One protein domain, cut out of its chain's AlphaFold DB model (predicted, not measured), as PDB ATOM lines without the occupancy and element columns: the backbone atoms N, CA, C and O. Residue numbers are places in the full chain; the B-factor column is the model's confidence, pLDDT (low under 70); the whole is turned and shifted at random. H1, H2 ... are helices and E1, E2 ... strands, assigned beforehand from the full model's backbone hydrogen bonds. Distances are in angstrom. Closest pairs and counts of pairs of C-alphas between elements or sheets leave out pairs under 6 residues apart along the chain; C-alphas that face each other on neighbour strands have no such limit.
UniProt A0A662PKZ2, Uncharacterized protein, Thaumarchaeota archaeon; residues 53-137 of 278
ATOM      1  N   SER A  53       4.672  32.477  29.657       87.38
ATOM      2  CA  SER A  53       4.999  32.648  28.243       87.38
ATOM      3  C   SER A  53       6.161  31.743  27.850       87.38
ATOM      4  O   SER A  53       7.080  31.518  28.635       87.38
ATOM      5  N   LYS A  54       6.112  31.203  26.633       84.56
ATOM      6  CA  LYS A  54       7.193  30.417  26.036       84.56
ATOM      7  C   LYS A  54       7.428  30.895  24.616       84.56
ATOM      8  O   LYS A  54       6.497  30.962  23.816       84.56
ATOM      9  N   ARG A  55       8.678  31.218  24.293       85.81
ATOM     10  CA  ARG A  55       9.078  31.596  22.936       85.81
ATOM     11  C   ARG A  55       9.311  30.334  22.108       85.81
ATOM     12  O   ARG A  55       9.996  29.412  22.536       85.81
ATOM     13  N   THR A  56       8.725  30.294  20.923       85.19
ATOM     14  CA  THR A  56       8.813  29.189  19.967       85.19
ATOM     15  C   THR A  56       9.294  29.724  18.623       85.19
ATOM     16  O   THR A  56       8.956  30.850  18.255       85.19
ATOM     17  N   ARG A  57      10.076  28.931  17.876       81.19
ATOM     18  CA  ARG A  57      10.588  29.340  16.553       81.19
ATOM     19  C   ARG A  57       9.467  29.510  15.523       81.19
ATOM     20  O   ARG A  57       9.468  30.481  14.785       81.19
ATOM     21  N   ARG A  58       8.498  28.588  15.512       80.81
ATOM     22  CA  ARG A  58       7.416  28.552  14.514       80.81
ATOM     23  C   ARG A  58       6.253  29.501  14.818       80.81
ATOM     24  O   ARG A  58       5.666  30.041  13.891       80.81
ATOM     25  N   TRP A  59       5.916  29.728  16.091       80.12
ATOM     26  CA  TRP A  59       4.714  30.492  16.464       80.12
ATOM     27  C   TRP A  59       4.997  31.775  17.257       80.12
ATOM     28  O   TRP A  59       4.068  32.542  17.514       80.12
ATOM     29  N   GLY A  60       6.253  32.064  17.606       85.94
ATOM     30  CA  GLY A  60       6.612  33.222  18.426       85.94
ATOM     31  C   GLY A  60       6.288  32.993  19.904       85.94
ATOM     32  O   GLY A  60       6.540  31.911  20.435       85.94
ATOM     33  N   VAL A  61       5.764  34.010  20.592       87.31
ATOM     34  CA  VAL A  61       5.431  33.929  22.025       87.31
ATOM     35  C   VAL A  61       4.070  33.254  22.216       87.31
ATOM     36  O   VAL A  61       3.052  33.771  21.772       87.31
ATOM     37  N   VAL A  62       4.060  32.106  22.894       86.69
ATOM     38  CA  VAL A  62       2.857  31.346  23.268       86.69
ATOM     39  C   VAL A  62       2.580  31.573  24.750       86.69
ATOM     40  O   VAL A  62       3.482  31.382  25.569       86.69
ATOM     41  N   LYS A  63       1.355  31.973  25.109       87.56
ATOM     42  CA  LYS A  63       0.945  32.194  26.505       87.56
ATOM     43  C   LYS A  63       0.021  31.076  26.977       87.56
ATOM     44  O   LYS A  63      -0.990  30.813  26.340       87.56
ATOM     45  N   TYR A  64       0.319  30.458  28.113       86.25
ATOM     46  CA  TYR A  64      -0.430  29.309  28.633       86.25
ATOM     47  C   TYR A  64      -0.610  29.391  30.158       86.25
ATOM     48  O   TYR A  64       0.169  30.069  30.830       86.25
ATOM     49  N   PRO A  65      -1.632  28.743  30.744       86.06
ATOM     50  CA  PRO A  65      -1.856  28.758  32.191       86.06
ATOM     51  C   PRO A  65      -0.671  28.191  32.983       86.06
ATOM     52  O   PRO A  65      -0.116  27.142  32.644       86.06
ATOM     53  N   ARG A  66      -0.285  28.857  34.077       83.56
ATOM     54  CA  ARG A  66       0.819  28.406  34.934       83.56
ATOM     55  C   ARG A  66       0.548  27.000  35.484       83.56
ATOM     56  O   ARG A  66      -0.518  26.743  36.038       83.56
ATOM     57  N   GLY A  67       1.540  26.114  35.368       82.25
ATOM     58  CA  GLY A  67       1.432  24.713  35.799       82.25
ATOM     59  C   GLY A  67       0.788  23.781  34.766       82.25
ATOM     60  O   GLY A  67       0.404  22.671  35.118       82.25
ATOM     61  N   THR A  68       0.660  24.229  33.513       85.31
ATOM     62  CA  THR A  68       0.242  23.408  32.365       85.31
ATOM     63  C   THR A  68       1.338  23.382  31.299       85.31
ATOM     64  O   THR A  68       2.248  24.213  31.313       85.31
ATOM     65  N   LYS A  69       1.279  22.417  30.379       84.94
ATOM     66  CA  LYS A  69       2.120  22.388  29.175       84.94
ATOM     67  C   LYS A  69       1.466  23.242  28.079       84.94
ATOM     68  O   LYS A  69       0.241  23.218  27.972       84.94
ATOM     69  N   PRO A  70       2.248  23.981  27.270       85.56
ATOM     70  CA  PRO A  70       1.707  24.853  26.230       85.56
ATOM     71  C   PRO A  70       1.007  24.049  25.133       85.56
ATOM     72  O   PRO A  70       1.475  22.972  24.757       85.56
ATOM     73  N   LEU A  71      -0.068  24.611  24.585       87.00
ATOM     74  CA  LEU A  71      -0.830  24.042  23.477       87.00
ATOM     75  C   LEU A  71      -1.118  25.147  22.454       87.00
ATOM     76  O   LEU A  71      -1.401  26.283  22.829       87.00
ATOM     77  N   VAL A  72      -0.997  24.828  21.166       86.12
ATOM     78  CA  VAL A  72      -1.311  25.754  20.068       86.12
ATOM     79  C   VAL A  72      -2.347  25.084  19.186       86.12
ATOM     80  O   VAL A  72      -2.109  23.980  18.707       86.12
ATOM     81  N   ALA A  73      -3.487  25.736  18.978       85.56
ATOM     82  CA  ALA A  73      -4.520  25.244  18.076       85.56
ATOM     83  C   ALA A  73      -4.471  26.037  16.768       85.56
ATOM     84  O   ALA A  73      -4.528  27.267  16.773       85.56
ATOM     85  N   GLU A  74      -4.356  25.334  15.652       86.94
ATOM     86  CA  GLU A  74      -4.527  25.864  14.307       86.94
ATOM     87  C   GLU A  74      -5.901  25.421  13.802       86.94
ATOM     88  O   GLU A  74      -6.212  24.235  13.803       86.94
ATOM     89  N   VAL A  75      -6.741  26.370  13.404       85.38
ATOM     90  CA  VAL A  75      -8.053  26.104  12.813       85.38
ATOM     91  C   VAL A  75      -8.016  26.581  11.375       85.38
ATOM     92  O   VAL A  75      -7.773  27.758  11.111       85.38
ATOM     93  N   GLU A  76      -8.239  25.668  10.443       86.56
ATOM     94  CA  GLU A  76      -8.318  25.959   9.021       86.56
ATOM     95  C   GLU A  76      -9.779  25.928   8.565       86.56
ATOM     96  O   GLU A  76     -10.500  24.957   8.799       86.56
ATOM     97  N   ILE A  77     -10.210  27.033   7.953       83.38
ATOM     98  CA  ILE A  77     -11.568  27.269   7.457       83.38
ATOM     99  C   ILE A  77     -11.452  27.593   5.973       83.38
ATOM    100  O   ILE A  77     -10.955  28.667   5.635       83.38
ATOM    101  N   GLU A  78     -11.888  26.689   5.091       73.81
ATOM    102  CA  GLU A  78     -11.895  26.922   3.631       73.81
ATOM    103  C   GLU A  78     -10.541  27.476   3.109       73.81
ATOM    104  O   GLU A  78     -10.493  28.409   2.309       73.81
ATOM    105  N   GLY A  79      -9.419  26.956   3.630       75.88
ATOM    106  CA  GLY A  79      -8.050  27.366   3.270       75.88
ATOM    107  C   GLY A  79      -7.479  28.572   4.035       75.88
ATOM    108  O   GLY A  79      -6.295  28.882   3.907       75.88
ATOM    109  N   ARG A  80      -8.272  29.255   4.875       82.19
ATOM    110  CA  ARG A  80      -7.783  30.312   5.780       82.19
ATOM    111  C   ARG A  80      -7.375  29.722   7.124       82.19
ATOM    112  O   ARG A  80      -8.175  29.057   7.775       82.19
ATOM    113  N   LYS A  81      -6.148  30.009   7.566       86.75
ATOM    114  CA  LYS A  81      -5.564  29.462   8.801       86.75
ATOM    115  C   LYS A  81      -5.610  30.477   9.939       86.75
ATOM    116  O   LYS A  81      -5.055  31.567   9.831       86.75
ATOM    117  N   PHE A  82      -6.216  30.084  11.050       85.19
ATOM    118  CA  PHE A  82      -6.276  30.847  12.292       85.19
ATOM    119  C   PHE A  82      -5.450  30.138  13.359       85.19
ATOM    120  O   PHE A  82      -5.636  28.950  13.603       85.19
ATOM    121  N   VAL A  83      -4.531  30.860  13.997       86.50
ATOM    122  CA  VAL A  83      -3.623  30.283  14.997       86.50
ATOM    123  C   VAL A  83      -3.922  30.871  16.368       86.50
ATOM    124  O   VAL A  83      -3.701  32.059  16.605       86.50
ATOM    125  N   PHE A  84      -4.356  30.023  17.294       84.62
ATOM    126  CA  PHE A  84      -4.601  30.379  18.686       84.62
ATOM    127  C   PHE A  84      -3.363  30.066  19.528       84.62
ATOM    128  O   PHE A  84      -2.995  28.907  19.727       84.62
ATOM    129  N   LYS A  85      -2.703  31.128  20.006       83.00
ATOM    130  CA  LYS A  85      -1.422  31.070  20.739       83.00
ATOM    131  C   LYS A  85      -1.553  31.376  22.233       83.00
ATOM    132  O   LYS A  85      -0.549  31.377  22.945       83.00
ATOM    133  N   GLU A  86      -2.756  31.697  22.702       81.69
ATOM    134  CA  GLU A  86      -2.989  32.176  24.062       81.69
ATOM    135  C   GLU A  86      -4.051  31.343  24.786       81.69
ATOM    136  O   GLU A  86      -5.056  30.949  24.202       81.69
ATOM    137  N   GLY A  87      -3.823  31.096  26.076       76.19
ATOM    138  CA  GLY A  87      -4.818  30.557  27.008       76.19
ATOM    139  C   GLY A  87      -4.990  29.037  26.995       76.19
ATOM    140  O   GLY A  87      -5.644  28.512  27.892       76.19
ATOM    141  N   LEU A  88      -4.370  28.325  26.053       81.56
ATOM    142  CA  LEU A  88      -4.476  26.870  25.933       81.56
ATOM    143  C   LEU A  88      -3.296  26.160  26.609       81.56
ATOM    144  O   LEU A  88      -2.125  26.473  26.372       81.56
ATOM    145  N   GLY A  89      -3.606  25.169  27.440       84.56
ATOM    146  CA  GLY A  89      -2.618  24.287  28.045       84.56
ATOM    147  C   GLY A  89      -3.270  23.078  28.701       84.56
ATOM    148  O   GLY A  89      -4.455  23.110  29.017       84.56
ATOM    149  N   TYR A  90      -2.493  22.014  28.886       86.31
ATOM    150  CA  TYR A  90      -2.969  20.744  29.445       86.31
ATOM    151  C   TYR A  90      -2.033  20.247  30.553       86.31
ATOM    152  O   TYR A  90      -0.823  20.509  30.522       86.31
ATOM    153  N   LYS A  91      -2.571  19.535  31.545       85.75
ATOM    154  CA  LYS A  91      -1.791  18.852  32.592       85.75
ATOM    155  C   LYS A  91      -1.692  17.364  32.307       85.75
ATOM    156  O   LYS A  91      -0.586  16.820  32.254       85.75
ATOM    157  N   LYS A  92      -2.843  16.729  32.091       88.25
ATOM    158  CA  LYS A  92      -2.969  15.304  31.770       88.25
ATOM    159  C   LYS A  92      -3.205  15.096  30.272       88.25
ATOM    160  O   LYS A  92      -3.745  15.980  29.614       88.25
ATOM    161  N   PRO A  93      -2.796  13.950  29.705       82.62
ATOM    162  CA  PRO A  93      -3.080  13.637  28.306       82.62
ATOM    163  C   PRO A  93      -4.584  13.504  28.014       82.62
ATOM    164  O   PRO A  93      -5.000  13.891  26.931       82.62
ATOM    165  N   GLU A  94      -5.388  13.044  28.975       85.50
ATOM    166  CA  GLU A  94      -6.857  12.927  28.865       85.50
ATOM    167  C   GLU A  94      -7.542  14.278  28.600       85.50
ATOM    168  O   GLU A  94      -8.473  14.369  27.804       85.50
ATOM    169  N   GLU A  95      -7.025  15.364  29.188       85.62
ATOM    170  CA  GLU A  95      -7.552  16.721  28.975       85.62
ATOM    171  C   GLU A  95      -7.449  17.158  27.504       85.62
ATOM    172  O   GLU A  95      -8.199  18.024  27.067       85.62
ATOM    173  N   ILE A  96      -6.538  16.566  26.720       85.00
ATOM    174  CA  ILE A  96      -6.404  16.865  25.288       85.00
ATOM    175  C   ILE A  96      -7.627  16.351  24.527       85.00
ATOM    176  O   ILE A  96      -8.133  17.062  23.663       85.00
ATOM    177  N   GLN A  97      -8.103  15.144  24.850       85.44
ATOM    178  CA  GLN A  97      -9.296  14.564  24.227       85.44
ATOM    179  C   GLN A  97     -10.537  15.373  24.605       85.44
ATOM    180  O   GLN A  97     -11.273  15.797  23.722       85.44
ATOM    181  N   GLN A  98     -10.689  15.716  25.887       87.12
ATOM    182  CA  GLN A  98     -11.785  16.572  26.355       87.12
ATOM    183  C   GLN A  98     -11.778  17.949  25.675       87.12
ATOM    184  O   GLN A  98     -12.820  18.474  25.291       87.12
ATOM    185  N   LEU A  99     -10.596  18.543  25.497       86.12
ATOM    186  CA  LEU A  99     -10.447  19.826  24.813       86.12
ATOM    187  C   LEU A  99     -10.791  19.714  23.325       86.12
ATOM    188  O   LEU A  99     -11.446  20.600  22.781       86.12
ATOM    189  N   LEU A 100     -10.376  18.629  22.672       87.31
ATOM    190  CA  LEU A 100     -10.711  18.341  21.282       87.31
ATOM    191  C   LEU A 100     -12.227  18.171  21.106       87.31
ATOM    192  O   LEU A 100     -12.810  18.810  20.236       87.31
ATOM    193  N   GLU A 101     -12.874  17.384  21.963       88.56
ATOM    194  CA  GLU A 101     -14.328  17.197  21.977       88.56
ATOM    195  C   GLU A 101     -15.072  18.510  22.217       88.56
ATOM    196  O   GLU A 101     -16.012  18.828  21.487       88.56
ATOM    197  N   ALA A 102     -14.621  19.321  23.176       88.25
ATOM    198  CA  ALA A 102     -15.195  20.637  23.435       88.25
ATOM    199  C   ALA A 102     -15.067  21.569  22.217       88.25
ATOM    200  O   ALA A 102     -16.002  22.305  21.893       88.25
ATOM    201  N   LEU A 103     -13.935  21.524  21.503       87.25
ATOM    202  CA  LEU A 103     -13.751  22.279  20.261       87.25
ATOM    203  C   LEU A 103     -14.678  21.774  19.148       87.25
ATOM    204  O   LEU A 103     -15.302  22.590  18.473       87.25
ATOM    205  N   ILE A 104     -14.825  20.456  18.991       88.25
ATOM    206  CA  ILE A 104     -15.759  19.844  18.032       88.25
ATOM    207  C   ILE A 104     -17.195  20.290  18.333       88.25
ATOM    208  O   ILE A 104     -17.911  20.731  17.433       88.25
ATOM    209  N   GLN A 105     -17.618  20.215  19.597       88.38
ATOM    210  CA  GLN A 105     -18.948  20.649  20.028       88.38
ATOM    211  C   GLN A 105     -19.171  22.134  19.743       88.38
ATOM    212  O   GLN A 105     -20.213  22.510  19.205       88.38
ATOM    213  N   LYS A 106     -18.175  22.977  20.029       88.44
ATOM    214  CA  LYS A 106     -18.251  24.411  19.745       88.44
ATOM    215  C   LYS A 106     -18.398  24.694  18.248       88.44
ATOM    216  O   LYS A 106     -19.249  25.495  17.870       88.44
ATOM    217  N   VAL A 107     -17.643  24.000  17.393       87.38
ATOM    218  CA  VAL A 107     -17.778  24.121  15.930       87.38
ATOM    219  C   VAL A 107     -19.174  23.707  15.471       87.38
ATOM    220  O   VAL A 107     -19.801  24.427  14.693       87.38
ATOM    221  N   LYS A 108     -19.707  22.596  15.991       87.50
ATOM    222  CA  LYS A 108     -21.069  22.148  15.669       87.50
ATOM    223  C   LYS A 108     -22.129  23.183  16.066       87.50
ATOM    224  O   LYS A 108     -23.094  23.372  15.326       87.50
ATOM    225  N   LEU A 109     -21.944  23.860  17.199       88.19
ATOM    226  CA  LEU A 109     -22.875  24.868  17.708       88.19
ATOM    227  C   LEU A 109     -22.804  26.203  16.974       88.19
ATOM    228  O   LEU A 109     -23.842  26.832  16.805       88.19
ATOM    229  N   GLU A 110     -21.620  26.658  16.567       85.12
ATOM    230  CA  GLU A 110     -21.430  27.996  15.986       85.12
ATOM    231  C   GLU A 110     -21.499  28.005  14.458       85.12
ATOM    232  O   GLU A 110     -21.825  29.036  13.869       85.12
ATOM    233  N   VAL A 111     -21.205  26.876  13.807       85.62
ATOM    234  CA  VAL A 111     -20.994  26.854  12.362       85.62
ATOM    235  C   VAL A 111     -22.058  26.068  11.606       85.62
ATOM    236  O   VAL A 111     -22.552  25.038  12.055       85.62
ATOM    237  N   GLN A 112     -22.390  26.571  10.418       85.38
ATOM    238  CA  GLN A 112     -23.309  25.980   9.453       85.38
ATOM    239  C   GLN A 112     -22.751  24.702   8.812       85.38
ATOM    240  O   GLN A 112     -21.544  24.565   8.607       85.38
ATOM    241  N   ARG A 113     -23.658  23.781   8.471       87.25
ATOM    242  CA  ARG A 113     -23.355  22.440   7.930       87.25
ATOM    243  C   ARG A 113     -22.604  22.408   6.600       87.25
ATOM    244  O   ARG A 113     -22.047  21.375   6.251       87.25
ATOM    245  N   ASP A 114     -22.590  23.504   5.850       83.69
ATOM    246  CA  ASP A 114     -21.920  23.592   4.548       83.69
ATOM    247  C   ASP A 114     -20.409  23.829   4.641       83.69
ATOM    248  O   ASP A 114     -19.747  23.890   3.609       83.69
ATOM    249  N   LYS A 115     -19.861  23.981   5.853       85.88
ATOM    250  CA  LYS A 115     -18.449  24.300   6.066       85.88
ATOM    251  C   LYS A 115     -17.697  23.156   6.734       85.88
ATOM    252  O   LYS A 115     -18.160  22.597   7.731       85.88
ATOM    253  N   LEU A 116     -16.503  22.892   6.211       87.19
ATOM    254  CA  LEU A 116     -15.531  21.949   6.756       87.19
ATOM    255  C   LEU A 116     -14.457  22.702   7.549       87.19
ATOM    256  O   LEU A 116     -13.892  23.689   7.069       87.19
ATOM    257  N   PHE A 117     -14.176  22.221   8.756       87.56
ATOM    258  CA  PHE A 117     -13.156  22.757   9.651       87.56
ATOM    259  C   PHE A 117     -12.079  21.724   9.865       87.56
ATOM    260  O   PHE A 117     -12.387  20.597  10.232       87.56
ATOM    261  N   LYS A 118     -10.818  22.126   9.739       88.56
ATOM    262  CA  LYS A 118      -9.691  21.291  10.144       88.56
ATOM    263  C   LYS A 118      -9.037  21.894  11.372       88.56
ATOM    264  O   LYS A 118      -8.441  22.967  11.316       88.56
ATOM    265  N   ILE A 119      -9.177  21.212  12.499       88.62
ATOM    266  CA  ILE A 119      -8.596  21.612  13.777       88.62
ATOM    267  C   ILE A 119      -7.317  20.813  13.961       88.62
ATOM    268  O   ILE A 119      -7.367  19.595  14.059       88.62
ATOM    269  N   THR A 120      -6.175  21.488  14.026       89.50
ATOM    270  CA  THR A 120      -4.870  20.876  14.280       89.50
ATOM    271  C   THR A 120      -4.293  21.399  15.585       89.50
ATOM    272  O   THR A 120      -4.002  22.585  15.728       89.50
ATOM    273  N   ILE A 121      -4.091  20.510  16.547       88.69
ATOM    274  CA  ILE A 121      -3.465  20.816  17.827       88.69
ATOM    275  C   ILE A 121      -1.979  20.469  17.755       88.69
ATOM    276  O   ILE A 121      -1.601  19.318  17.536       88.69
ATOM    277  N   HIS A 122      -1.135  21.470  17.993       87.38
ATOM    278  CA  HIS A 122       0.317  21.350  18.084       87.38
ATOM    279  C   HIS A 122       0.780  21.396  19.543       87.38
ATOM    280  O   HIS A 122       0.199  22.094  20.379       87.38
ATOM    281  N   PHE A 123       1.886  20.701  19.833       87.44
ATOM    282  CA  PHE A 123       2.450  20.566  21.183       87.44
ATOM    283  C   PHE A 123       3.876  21.145  21.279       87.44
ATOM    284  O   PHE A 123       4.865  20.414  21.133       87.44
ATOM    285  N   PRO A 124       4.036  22.458  21.541       83.06
ATOM    286  CA  PRO A 124       5.335  23.119  21.479       83.06
ATOM    287  C   PRO A 124       6.355  22.619  22.513       83.06
ATOM    288  O   PRO A 124       6.198  22.769  23.730       83.06
ATOM    289  N   GLY A 125       7.494  22.131  22.020       77.00
ATOM    290  CA  GLY A 125       8.593  21.641  22.856       77.00
ATOM    291  C   GLY A 125       8.346  20.256  23.451       77.00
ATOM    292  O   GLY A 125       8.982  19.900  24.435       77.00
ATOM    293  N   THR A 126       7.429  19.488  22.865       80.88
ATOM    294  CA  THR A 126       7.322  18.043  23.084       80.88
ATOM    295  C   THR A 126       7.538  17.323  21.752       80.88
ATOM    296  O   THR A 126       7.323  17.914  20.699       80.88
ATOM    297  N   ARG A 127       7.943  16.046  21.781       78.06
ATOM    298  CA  ARG A 127       8.077  15.208  20.569       78.06
ATOM    299  C   ARG A 127       6.739  14.612  20.089       78.06
ATOM    300  O   ARG A 127       6.736  13.738  19.229       78.06
ATOM    301  N   ARG A 128       5.605  15.030  20.665       82.69
ATOM    302  CA  ARG A 128       4.285  14.503  20.295       82.69
ATOM    303  C   ARG A 128       3.895  14.988  18.903       82.69
ATOM    304  O   ARG A 128       4.058  16.167  18.592       82.69
ATOM    305  N   LYS A 129       3.353  14.076  18.094       84.62
ATOM    306  CA  LYS A 129       2.795  14.414  16.782       84.62
ATOM    307  C   LYS A 129       1.562  15.316  16.957       84.62
ATOM    308  O   LYS A 129       0.844  15.149  17.947       84.62
ATOM    309  N   PRO A 130       1.321  16.271  16.042       86.69
ATOM    310  CA  PRO A 130       0.094  17.057  16.044       86.69
ATOM    311  C   PRO A 130      -1.137  16.162  15.894       86.69
ATOM    312  O   PRO A 130      -1.084  15.158  15.184       86.69
ATOM    313  N   VAL A 131      -2.236  16.539  16.542       87.38
ATOM    314  CA  VAL A 131      -3.533  15.865  16.380       87.38
ATOM    315  C   VAL A 131      -4.402  16.733  15.485       87.38
ATOM    316  O   VAL A 131      -4.682  17.874  15.846       87.38
ATOM    317  N   SER A 132      -4.806  16.216  14.326       86.44
ATOM    318  CA  SER A 132      -5.703  16.906  13.397       86.44
ATOM    319  C   SER A 132      -7.041  16.190  13.294       86.44
ATOM    320  O   SER A 132      -7.057  14.980  13.089       86.44
ATOM    321  N   VAL A 133      -8.138  16.936  13.384       87.31
ATOM    322  CA  VAL A 133      -9.496  16.426  13.178       87.31
ATOM    323  C   VAL A 133     -10.244  17.335  12.220       87.31
ATOM    324  O   VAL A 133     -10.172  18.562  12.327       87.31
ATOM    325  N   GLU A 134     -10.963  16.716  11.294       88.50
ATOM    326  CA  GLU A 134     -11.862  17.394  10.370       88.50
ATOM    327  C   GLU A 134     -13.299  17.305  10.900       88.50
ATOM    328  O   GLU A 134     -13.740  16.263  11.378       88.50
ATOM    329  N   VAL A 135     -14.006  18.435  10.910       86.81
ATOM    330  CA  VAL A 135     -15.305  18.597  11.571       86.81
ATOM    331  C   VAL A 135     -16.247  19.361  10.656       86.81
ATOM    332  O   VAL A 135     -15.918  20.443  10.168       86.81
ATOM    333  N   GLN A 136     -17.450  18.829  10.474       87.75
ATOM    334  CA  GLN A 136     -18.550  19.539   9.829       87.75
ATOM    335  C   GLN A 136     -19.302  20.415  10.838       87.75
ATOM    336  O   GLN A 136     -19.531  20.014  11.984       87.75
ATOM    337  N   GLY A 137     -19.723  21.607  10.407       86.44
ATOM    338  CA  GLY A 137     -20.632  22.445  11.194       86.44
ATOM    339  C   GLY A 137     -21.984  21.764  11.457       86.44
ATOM    340  O   GLY A 137     -22.421  20.902  10.702       86.44
TER     341      GLY A 137
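AT A GLANCE: This is residues 53 to 137 of the 278 residues of an uncharacterized protein of Thaumarchaeota archaeon (UniProt A0A662PKZ2). A twisted four-stranded antiparallel sheet forms a slab with the one helix, H1, packed along one face, over the half made by E5 and E6, while the opposite face has no named helix on it. A small separate hairpin of E1 and E2 sits beyond one end of this sheet, near the start of E3. The printed part has 85 residues, with one named helix and six named strands in the order E1, E2, E3, E4, H1, E5, E6; the large sheet runs E4, E3, E5, E6. The class is mixed, helices and strands. The whole is compact, with a radius of gyration of the C-alphas of 13.1 A and spans of 37 by 26 by 20 A.

IN THESE COORDINATES: In the large sheet, E4 is residues 80 to 84, 13.3 A from first to last C-alpha, and E3 is residues 72 to 77, 16.3 A. E5, residues 116 to 122, is the longest strand by residues and measures 19.5 A. E6 is residues 131 to 136, 16.8 A, and its last C-alpha, that of Gln 136, is at (-18.550, 19.539, 9.829). H1 is residues 94 to 110, 24.6 A long, from C-alpha 94 at (-6.857, 12.927, 28.865) to C-alpha 110 at (-21.430, 27.996, 15.986). In the smaller sheet, E1 is residues 53 to 56, 9.7 A, with C-alpha 53 at (4.999, 32.648, 28.243), and E2 is residues 60 to 65, 16.8 A.

HOW THE PARTS SIT: In the sheet E4, E3, E5, E6 the edge strands are E4 and E6. The inner strands E3 and E5 are antiparallel at 163 degrees between their directions, with N 74 and O 120 2.8 A apart, within hydrogen-bond range. E4 and E3 form a hairpin, antiparallel at 158 degrees, with N 75 and O 82 at 2.8 A. E5 and E6 form another hairpin, antiparallel at 162 degrees, with N 119 and O 133 at 2.8 A. The sheet is twisted, its C-alphas lying up to 4.1 A off their best plane. H1 is on the sheet at a height of 9.9 A, over E5 and E6, in two layers, helix on one face of the sheet. On the local plane its line and that of E5 stand at 26 degrees, and it runs along the strands. The closest C-alphas of H1 and E6 are those of Ile 104 and Val 135, 6.6 A apart. Every O i to N i+4 pair of H1 is within hydrogen-bond range. E4, H1 and E5 make a split strand-helix-strand unit, two strands running the same way with E3 between them, and its crossover is right-handed. E1 and E2 are an antiparallel hairpin at 145 degrees, with N 54 and O 62 at 2.8 A. E2 and E3 have 1 pair of C-alphas within 8 A, those of Val 62 and Val 72 at 7.7 A, while E1 and H1, for instance, are apart.

THE WHOLE: The two C-alphas farthest apart, those of Gly 67 and Asp 114, are 39.0 A apart, and the first and last printed C-alphas, those of Ser 53 and Gly 137, are 32.4 A apart. The printed part has no cut. The links E1 to E2, E3 to E4 and H1 to E5 are tight, and those from E2 to E3, E4 to H1 and E5 to E6 are short; no link is long. Residues 69 to 70, in the link from E2 to E3, pair antiparallel with residues 89 to 90, in the link from E4 to H1. The mean pLDDT of the printed part is 85.3, and no printed residue is under 70.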